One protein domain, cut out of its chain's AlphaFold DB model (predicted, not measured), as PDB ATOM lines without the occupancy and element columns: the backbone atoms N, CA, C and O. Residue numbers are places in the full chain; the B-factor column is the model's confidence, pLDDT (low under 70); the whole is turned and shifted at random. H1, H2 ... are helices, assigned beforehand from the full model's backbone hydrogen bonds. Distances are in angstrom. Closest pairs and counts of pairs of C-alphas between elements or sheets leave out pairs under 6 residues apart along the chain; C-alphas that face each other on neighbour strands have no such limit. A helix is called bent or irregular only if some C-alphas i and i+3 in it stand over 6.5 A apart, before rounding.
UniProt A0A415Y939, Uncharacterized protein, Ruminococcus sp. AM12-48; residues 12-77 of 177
ATOM      1  N   GLY A  12     246.948 212.287 265.255       58.97
ATOM      2  CA  GLY A  12     247.521 211.232 266.096       58.97
ATOM      3  C   GLY A  12     248.975 210.904 265.747       58.97
ATOM      4  O   GLY A  12     249.761 210.623 266.648       58.97
ATOM      5  N   VAL A  13     249.363 211.029 264.471       59.50
ATOM      6  CA  VAL A  13     250.757 210.845 264.021       59.50
ATOM      7  C   VAL A  13     251.667 211.940 264.586       59.50
ATOM      8  O   VAL A  13     252.706 211.641 265.172       59.50
ATOM      9  N   TYR A  14     251.244 213.208 264.508       61.31
ATOM     10  CA  TYR A  14     251.962 214.316 265.157       61.31
ATOM     11  C   TYR A  14     251.984 214.194 266.686       61.31
ATOM     12  O   TYR A  14     252.956 214.606 267.321       61.31
ATOM     13  N   GLY A  15     250.924 213.635 267.280       68.19
ATOM     14  CA  GLY A  15     250.872 213.323 268.707       68.19
ATOM     15  C   GLY A  15     251.939 212.305 269.107       68.19
ATOM     16  O   GLY A  15     252.675 212.544 270.061       68.19
ATOM     17  N   LEU A  16     252.081 211.219 268.341       74.12
ATOM     18  CA  LEU A  16     253.076 210.175 268.589       74.12
ATOM     19  C   LEU A  16     254.513 210.687 268.429       74.12
ATOM     20  O   LEU A  16     255.343 210.435 269.299       74.12
ATOM     21  N   ALA A  17     254.790 211.476 267.385       72.25
ATOM     22  CA  ALA A  17     256.104 212.090 267.167       72.25
ATOM     23  C   ALA A  17     256.574 212.958 268.355       72.25
ATOM     24  O   ALA A  17     257.770 213.164 268.547       72.25
ATOM     25  N   ARG A  18     255.634 213.467 269.164       78.06
ATOM     26  CA  ARG A  18     255.901 214.258 270.377       78.06
ATOM     27  C   ARG A  18     255.745 213.471 271.678       78.06
ATOM     28  O   ARG A  18     256.063 214.007 272.736       78.06
ATOM     29  N   ALA A  19     255.247 212.238 271.620       82.38
ATOM     30  CA  ALA A  19     254.962 211.426 272.800       82.38
ATOM     31  C   ALA A  19     256.222 210.805 273.416       82.38
ATOM     32  O   ALA A  19     256.211 210.440 274.591       82.38
ATOM     33  N   VAL A  20     257.295 210.690 272.630       91.00
ATOM     34  CA  VAL A  20     258.568 210.109 273.056       91.00
ATOM     35  C   VAL A  20     259.673 211.140 272.907       91.00
ATOM     36  O   VAL A  20     259.935 211.644 271.816       91.00
ATOM     37  N   ASN A  21     260.333 211.452 274.016       93.69
ATOM     38  CA  ASN A  21     261.502 212.321 274.034       93.69
ATOM     39  C   ASN A  21     262.814 211.515 273.958       93.69
ATOM     40  O   ASN A  21     262.825 210.284 273.997       93.69
ATOM     41  N   SER A  22     263.940 212.230 273.866       94.19
ATOM     42  CA  SER A  22     265.272 211.618 273.746       94.19
ATOM     43  C   SER A  22     265.591 210.709 274.937       94.19
ATOM     44  O   SER A  22     266.083 209.601 274.754       94.19
ATOM     45  N   GLU A  23     265.243 211.115 276.158       94.44
ATOM     46  CA  GLU A  23     265.531 210.332 277.364       94.44
ATOM     47  C   GLU A  23     264.785 208.996 277.371       94.44
ATOM     48  O   GLU A  23     265.383 207.959 277.649       94.44
ATOM     49  N   GLN A  24     263.501 209.008 277.007       95.50
ATOM     50  CA  GLN A  24     262.691 207.796 276.873       95.50
ATOM     51  C   GLN A  24     263.238 206.878 275.778       95.50
ATOM     52  O   GLN A  24     263.287 205.665 275.967       95.50
ATOM     53  N   TRP A  25     263.706 207.447 274.664       97.38
ATOM     54  CA  TRP A  25     264.349 206.689 273.595       97.38
ATOM     55  C   TRP A  25     265.617 205.973 274.085       97.38
ATOM     56  O   TRP A  25     265.740 204.757 273.970       97.38
ATOM     57  N   TYR A  26     266.548 206.707 274.702       97.69
ATOM     58  CA  TYR A  26     267.779 206.130 275.252       97.69
ATOM     59  C   TYR A  26     267.500 205.073 276.331       97.69
ATOM     60  O   TYR A  26     268.137 204.021 276.344       97.69
ATOM     61  N   ARG A  27     266.544 205.334 277.226       96.75
ATOM     62  CA  ARG A  27     266.184 204.430 278.324       96.75
ATOM     63  C   ARG A  27     265.577 203.119 277.832       96.75
ATOM     64  O   ARG A  27     265.946 202.056 278.331       96.75
ATOM     65  N   ASN A  28     264.700 203.179 276.833       97.38
ATOM     66  CA  ASN A  28     264.005 202.001 276.320       97.38
ATOM     67  C   ASN A  28     264.954 200.955 275.706       97.38
ATOM     68  O   ASN A  28     264.672 199.758 275.741       97.38
ATOM     69  N   ILE A  29     266.117 201.368 275.203       97.88
ATOM     70  CA  ILE A  29     267.153 200.434 274.729       97.88
ATOM     71  C   ILE A  29     267.671 199.544 275.871       97.88
ATOM     72  O   ILE A  29     268.088 198.413 275.631       97.88
ATOM     73  N   ILE A  30     267.633 200.032 277.113       97.88
ATOM     74  CA  ILE A  30     268.144 199.327 278.296       97.88
ATOM     75  C   ILE A  30     267.026 198.599 279.041       97.88
ATOM     76  O   ILE A  30     267.197 197.443 279.429       97.88
ATOM     77  N   LEU A  31     265.904 199.287 279.266       96.06
ATOM     78  CA  LEU A  31     264.810 198.801 280.109       96.06
ATOM     79  C   LEU A  31     263.666 198.155 279.330       96.06
ATOM     80  O   LEU A  31     262.857 197.456 279.931       96.06
ATOM     81  N   HIS A  32     263.606 198.370 278.013       95.62
ATOM     82  CA  HIS A  32     262.551 197.848 277.143       95.62
ATOM     83  C   HIS A  32     261.140 198.227 277.635       95.62
ATOM     84  O   HIS A  32     260.225 197.406 277.627       95.62
ATOM     85  N   ASP A  33     260.982 199.472 278.096       93.81
ATOM     86  CA  ASP A  33     259.805 199.995 278.797       93.81
ATOM     87  C   ASP A  33     258.898 200.895 277.930       93.81
ATOM     88  O   ASP A  33     258.015 201.580 278.447       93.81
ATOM     89  N   SER A  34     259.106 200.919 276.610       93.00
ATOM     90  CA  SER A  34     258.263 201.665 275.670       93.00
ATOM     91  C   SER A  34     256.851 201.083 275.581       93.00
ATOM     92  O   SER A  34     256.656 199.875 275.475       93.00
ATOM     93  N   LEU A  35     255.860 201.975 275.523       91.50
ATOM     94  CA  LEU A  35     254.457 201.639 275.250       91.50
ATOM     95  C   LEU A  35     254.155 201.479 273.749       91.50
ATOM     96  O   LEU A  35     253.075 201.021 273.383       91.50
ATOM     97  N   TYR A  36     255.087 201.889 272.887       93.50
ATOM     98  CA  TYR A  36     254.965 201.856 271.430       93.50
ATOM     99  C   TYR A  36     255.863 200.778 270.833       93.50
ATOM    100  O   TYR A  36     256.956 200.523 271.353       93.50
ATOM    101  N   SER A  37     255.423 200.185 269.721       94.19
ATOM    102  CA  SER A  37     256.222 199.191 269.002       94.19
ATOM    103  C   SER A  37     257.450 199.827 268.341       94.19
ATOM    104  O   SER A  37     257.486 201.034 268.087       94.19
ATOM    105  N   CYS A  38     258.467 199.016 268.034       96.38
ATOM    106  CA  CYS A  38     259.666 199.512 267.357       96.38
ATOM    107  C   CYS A  38     259.342 200.072 265.966       96.38
ATOM    108  O   CYS A  38     259.921 201.082 265.582       96.38
ATOM    109  N   GLU A  39     258.369 199.495 265.259       94.88
ATOM    110  CA  GLU A  39     257.869 200.006 263.981       94.88
ATOM    111  C   GLU A  39     257.303 201.424 264.133       94.88
ATOM    112  O   GLU A  39     257.729 202.346 263.445       94.88
ATOM    113  N   GLN A  40     256.405 201.632 265.104       93.62
ATOM    114  CA  GLN A  40     255.808 202.946 265.359       93.62
ATOM    115  C   GLN A  40     256.864 203.998 265.716       93.62
ATOM    116  O   GLN A  40     256.789 205.147 265.276       93.62
ATOM    117  N   LEU A  41     257.858 203.611 266.516       95.75
ATOM    118  CA  LEU A  41     258.952 204.496 266.903       95.75
ATOM    119  C   LEU A  41     259.860 204.839 265.718       95.75
ATOM    120  O   LEU A  41     260.230 206.002 265.558       95.75
ATOM    121  N   LEU A  42     260.194 203.867 264.871       96.06
ATOM    122  CA  LEU A  42     261.016 204.089 263.679       96.06
ATOM    123  C   LEU A  42     260.299 204.934 262.623       96.06
ATOM    124  O   LEU A  42     260.934 205.786 262.006       96.06
ATOM    125  N   GLU A  43     259.003 204.710 262.413       93.38
ATOM    126  CA  GLU A  43     258.223 205.406 261.389       93.38
ATOM    127  C   GLU A  43     257.890 206.844 261.802       93.38
ATOM    128  O   GLU A  43     258.088 207.780 261.027       93.38
ATOM    129  N   PHE A  44     257.415 207.040 263.035       92.19
ATOM    130  CA  PHE A  44     256.793 208.306 263.433       92.19
ATOM    131  C   PHE A  44     257.631 209.152 264.397       92.19
ATOM    132  O   PHE A  44     257.471 210.372 264.416       92.19
ATOM    133  N   VAL A  45     258.516 208.550 265.198       94.69
ATOM    134  CA  VAL A  45     259.300 209.275 266.221       94.69
ATOM    135  C   VAL A  45     260.718 209.565 265.738       94.69
ATOM    136  O   VAL A  45     261.192 210.701 265.836       94.69
ATOM    137  N   TYR A  46     261.397 208.557 265.192       95.75
ATOM    138  CA  TYR A  46     262.805 208.642 264.810       95.75
ATOM    139  C   TYR A  46     263.128 209.814 263.869       95.75
ATOM    140  O   TYR A  46     264.084 210.532 264.170       95.75
ATOM    141  N   PRO A  47     262.364 210.089 262.785       94.56
ATOM    142  CA  PRO A  47     262.744 211.125 261.822       94.56
ATOM    143  C   PRO A  47     262.877 212.523 262.434       94.56
ATOM    144  O   PRO A  47     263.744 213.295 262.026       94.56
ATOM    145  N   GLU A  48     262.044 212.850 263.422       93.44
ATOM    146  CA  GLU A  48     262.071 214.148 264.098       93.44
ATOM    147  C   GLU A  48     263.040 214.147 265.283       93.44
ATOM    148  O   GLU A  48     263.844 215.072 265.437       93.44
ATOM    149  N   LEU A  49     263.032 213.084 266.089       95.50
ATOM    150  CA  LEU A  49     263.883 212.997 267.272       95.50
ATOM    151  C   LEU A  49     265.371 212.894 266.903       95.50
ATOM    152  O   LEU A  49     266.220 213.513 267.551       95.50
ATOM    153  N   ALA A  50     265.707 212.175 265.830       95.25
ATOM    154  CA  ALA A  50     267.080 212.053 265.356       95.25
ATOM    155  C   ALA A  50     267.638 213.401 264.870       95.25
ATOM    156  O   ALA A  50     268.761 213.748 265.243       95.25
ATOM    157  N   LYS A  51     266.850 214.215 264.148       94.25
ATOM    158  CA  LYS A  51     267.240 215.586 263.746       94.25
ATOM    159  C   LYS A  51     267.615 216.442 264.956       94.25
ATOM    160  O   LYS A  51     268.665 217.082 264.958       94.25
ATOM    161  N   GLN A  52     266.795 216.405 266.008       93.25
ATOM    162  CA  GLN A  52     267.029 217.157 267.248       93.25
ATOM    163  C   GLN A  52     268.297 216.701 267.988       93.25
ATOM    164  O   GLN A  52     268.928 217.491 268.684       93.25
ATOM    165  N   ASN A  53     268.706 215.444 267.803       93.81
ATOM    166  CA  ASN A  53     269.886 214.848 268.431       93.81
ATOM    167  C   ASN A  53     271.076 214.743 267.459       93.81
ATOM    168  O   ASN A  53     271.930 213.864 267.601       93.81
ATOM    169  N   SER A  54     271.147 215.637 266.461       93.56
ATOM    170  CA  SER A  54     272.243 215.704 265.475       93.56
ATOM    171  C   SER A  54     272.515 214.373 264.760       93.56
ATOM    172  O   SER A  54     273.666 214.061 264.463       93.56
ATOM    173  N   TRP A  55     271.469 213.575 264.536       94.56
ATOM    174  CA  TRP A  55     271.528 212.241 263.933       94.56
ATOM    175  C   TRP A  55     272.418 211.236 264.682       94.56
ATOM    176  O   TRP A  55     272.876 210.259 264.107       94.56
ATOM    177  N   LYS A  56     272.665 211.452 265.982       94.12
ATOM    178  CA  LYS A  56     273.474 210.558 266.835       94.12
ATOM    179  C   LYS A  56     272.632 209.681 267.759       94.12
ATOM    180  O   LYS A  56     273.155 209.124 268.728       94.12
ATOM    181  N   LEU A  57     271.335 209.589 267.493       96.31
ATOM    182  CA  LEU A  57     270.421 208.776 268.278       96.31
ATOM    183  C   LEU A  57     270.734 207.282 268.030       96.31
ATOM    184  O   LEU A  57     270.833 206.891 266.868       96.31
ATOM    185  N   PRO A  58     270.942 206.456 269.074       97.75
ATOM    186  CA  PRO A  58     271.108 205.008 268.910       97.75
ATOM    187  C   PRO A  58     269.838 204.403 268.311       97.75
ATOM    188  O   PRO A  58     268.746 204.878 268.606       97.75
ATOM    189  N   VAL A  59     269.955 203.394 267.456       97.69
ATOM    190  CA  VAL A  59     268.811 202.920 266.660       97.69
ATOM    191  C   VAL A  59     268.838 201.422 266.357       97.69
ATOM    192  O   VAL A  59     267.820 200.869 265.940       97.69
ATOM    193  N   TRP A  60     269.950 200.731 266.617       97.88
ATOM    194  CA  TRP A  60     270.102 199.325 266.253       97.88
ATOM    195  C   TRP A  60     269.139 198.412 267.007       97.88
ATOM    196  O   TRP A  60     268.576 197.506 266.398       97.88
ATOM    197  N   TYR A  61     268.860 198.686 268.283       97.88
ATOM    198  CA  TYR A  61     267.820 198.003 269.049       97.88
ATOM    199  C   TYR A  61     266.486 198.017 268.299       97.88
ATOM    200  O   TYR A  61     265.912 196.960 268.040       97.88
ATOM    201  N   TYR A  62     266.033 199.198 267.883       97.62
ATOM    202  CA  TYR A  62     264.749 199.366 267.212       97.62
ATOM    203  C   TYR A  62     264.720 198.672 265.854       97.62
ATOM    204  O   TYR A  62     263.751 197.981 265.559       97.62
ATOM    205  N   ILE A  63     265.791 198.793 265.062       96.44
ATOM    206  CA  ILE A  63     265.925 198.091 263.775       96.44
ATOM    207  C   ILE A  63     265.875 196.572 263.995       96.44
ATOM    208  O   ILE A  63     265.120 195.875 263.327       96.44
ATOM    209  N   SER A  64     266.622 196.051 264.974       95.62
ATOM    210  CA  SER A  64     266.726 194.611 265.250       95.62
ATOM    211  C   SER A  64     265.438 193.974 265.784       95.62
ATOM    212  O   SER A  64     265.261 192.759 265.696       95.62
ATOM    213  N   LYS A  65     264.556 194.778 266.389       95.81
ATOM    214  CA  LYS A  65     263.280 194.345 266.982       95.81
ATOM    215  C   LYS A  65     262.073 194.663 266.110       95.81
ATOM    216  O   LYS A  65     260.953 194.352 266.502       95.81
ATOM    217  N   SER A  66     262.308 195.266 264.954       93.69
ATOM    218  CA  SER A  66     261.294 195.678 264.001       93.69
ATOM    219  C   SER A  66     261.232 194.713 262.820       93.69
ATOM    220  O   SER A  66     262.258 194.233 262.343       93.69
ATOM    221  N   ASN A  67     260.027 194.482 262.295       90.50
ATOM    222  CA  ASN A  67     259.853 193.809 261.001       90.50
ATOM    223  C   ASN A  67     259.863 194.783 259.811       90.50
ATOM    224  O   ASN A  67     259.964 194.348 258.662       90.50
ATOM    225  N   MET A  68     259.744 196.093 260.058       87.94
ATOM    226  CA  MET A  68     259.883 197.109 259.014       87.94
ATOM    227  C   MET A  68     261.351 197.457 258.775       87.94
ATOM    228  O   MET A  68     262.142 197.548 259.717       87.94
ATOM    229  N   LYS A  69     261.683 197.727 257.510       88.31
ATOM    230  CA  LYS A  69     262.944 198.363 257.128       88.31
ATOM    231  C   LYS A  69     262.761 199.872 257.144       88.31
ATOM    232  O   LYS A  69     261.857 200.387 256.491       88.31
ATOM    233  N   SER A  70     263.616 200.567 257.882       92.75
ATOM    234  CA  SER A  70     263.649 202.028 257.901       92.75
ATOM    235  C   SER A  70     264.957 202.484 257.270       92.75
ATOM    236  O   SER A  70     265.994 202.491 257.927       92.75
ATOM    237  N   GLU A  71     264.906 202.855 255.986       93.50
ATOM    238  CA  GLU A  71     266.089 203.279 255.222       93.50
ATOM    239  C   GLU A  71     266.805 204.450 255.902       93.50
ATOM    240  O   GLU A  71     268.021 204.425 256.054       93.50
ATOM    241  N   LEU A  72     266.044 205.432 256.399       95.00
ATOM    242  CA  LEU A  72     266.593 206.577 257.123       95.00
ATOM    243  C   LEU A  72     267.328 206.152 258.403       95.00
ATOM    244  O   LEU A  72     268.376 206.708 258.721       95.00
ATOM    245  N   ALA A  73     266.770 205.206 259.159       95.81
ATOM    246  CA  ALA A  73     267.394 204.721 260.385       95.81
ATOM    247  C   ALA A  73     268.665 203.923 260.093       95.81
ATOM    248  O   ALA A  73     269.677 204.151 260.746       95.81
ATOM    249  N   GLU A  74     268.625 203.035 259.100       94.44
ATOM    250  CA  GLU A  74     269.781 202.244 258.677       94.44
ATOM    251  C   GLU A  74     270.904 203.131 258.121       94.44
ATOM    252  O   GLU A  74     272.055 202.929 258.493       94.44
ATOM    253  N   GLU A  75     270.587 204.148 257.309       95.44
ATOM    254  CA  GLU A  75     271.564 205.095 256.743       95.44
ATOM    255  C   GLU A  75     272.269 205.934 257.822       95.44
ATOM    256  O   GLU A  75     273.429 206.319 257.674       95.44
ATOM    257  N   LYS A  76     271.555 206.273 258.902       96.19
ATOM    258  CA  LYS A  76     272.079 207.113 259.990       96.19
ATOM    259  C   LYS A  76     272.655 206.311 261.156       96.19
ATOM    260  O   LYS A  76     273.248 206.908 262.058       96.19
ATOM    261  N   ALA A  77     272.475 204.994 261.172       96.00
ATOM    262  CA  ALA A  77     273.021 204.133 262.206       96.00
ATOM    263  C   ALA A  77     274.556 204.070 262.103       96.00
ATOM    264  O   ALA A  77     275.100 204.064 261.002       96.00
TER     265      ALA A  77
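AT A GLANCE: This is residues 12 to 77 of the 177 residues of an uncharacterized protein of Ruminococcus sp. AM12-48 (UniProt A0A415Y939). Look for a rounded cluster of helices with the longest, H3, in the middle: H1 packs steeply on its residues 44 to 49, short H4 on its residues 38 to 42, with H2 and H5 close by. The printed part, 66 residues with five named helices, H1 to H5 in order, and no named strand, is all helix and compact, radius of gyration of the C-alphas 10.5 A, spanning 25 by 23 by 20 A.

IN THESE COORDINATES: Find C-alpha 12 at (247.521, 211.232, 266.096), where H1, residues 12 to 19, begins. Next come H2, residues 22 to 31, 14.3 A, and H3, residues 38 to 52, 19.1 A, only just irregular: C-alphas 44 and 47 are 6.8 A apart. H4, residues 60 to 64, precedes H5, residues 71 to 76, ending at C-alpha 76, (272.079, 207.113, 259.990).

HOW THE PARTS SIT: H3 touches H1 at a steep tilt of 62 degrees, closest C-alphas Ala 17 and Val 45, 4.4 A. It touches H4, closest C-alphas Cys 38 and Tyr 62, 5.1 A. H3 and H5 only just touch, with 3 pairs of C-alphas within 8 A, closest Leu 42 and Ala 73, 7.2 A. H2 is close to H3 but not clearly touching, C-alphas Ser 22 and Leu 49 closest at 6.8 A. O i to N i+4 pairs are all within hydrogen-bond range in H1, H4 and H5, 4 of 6 in H2, 7 of 11 in H3.

THE WHOLE: The farthest C-alphas, Gly 12 and Ile 30, are 26.8 A apart. The printed part has no cut and no long link; residues 12 to 15 have pLDDT under 70.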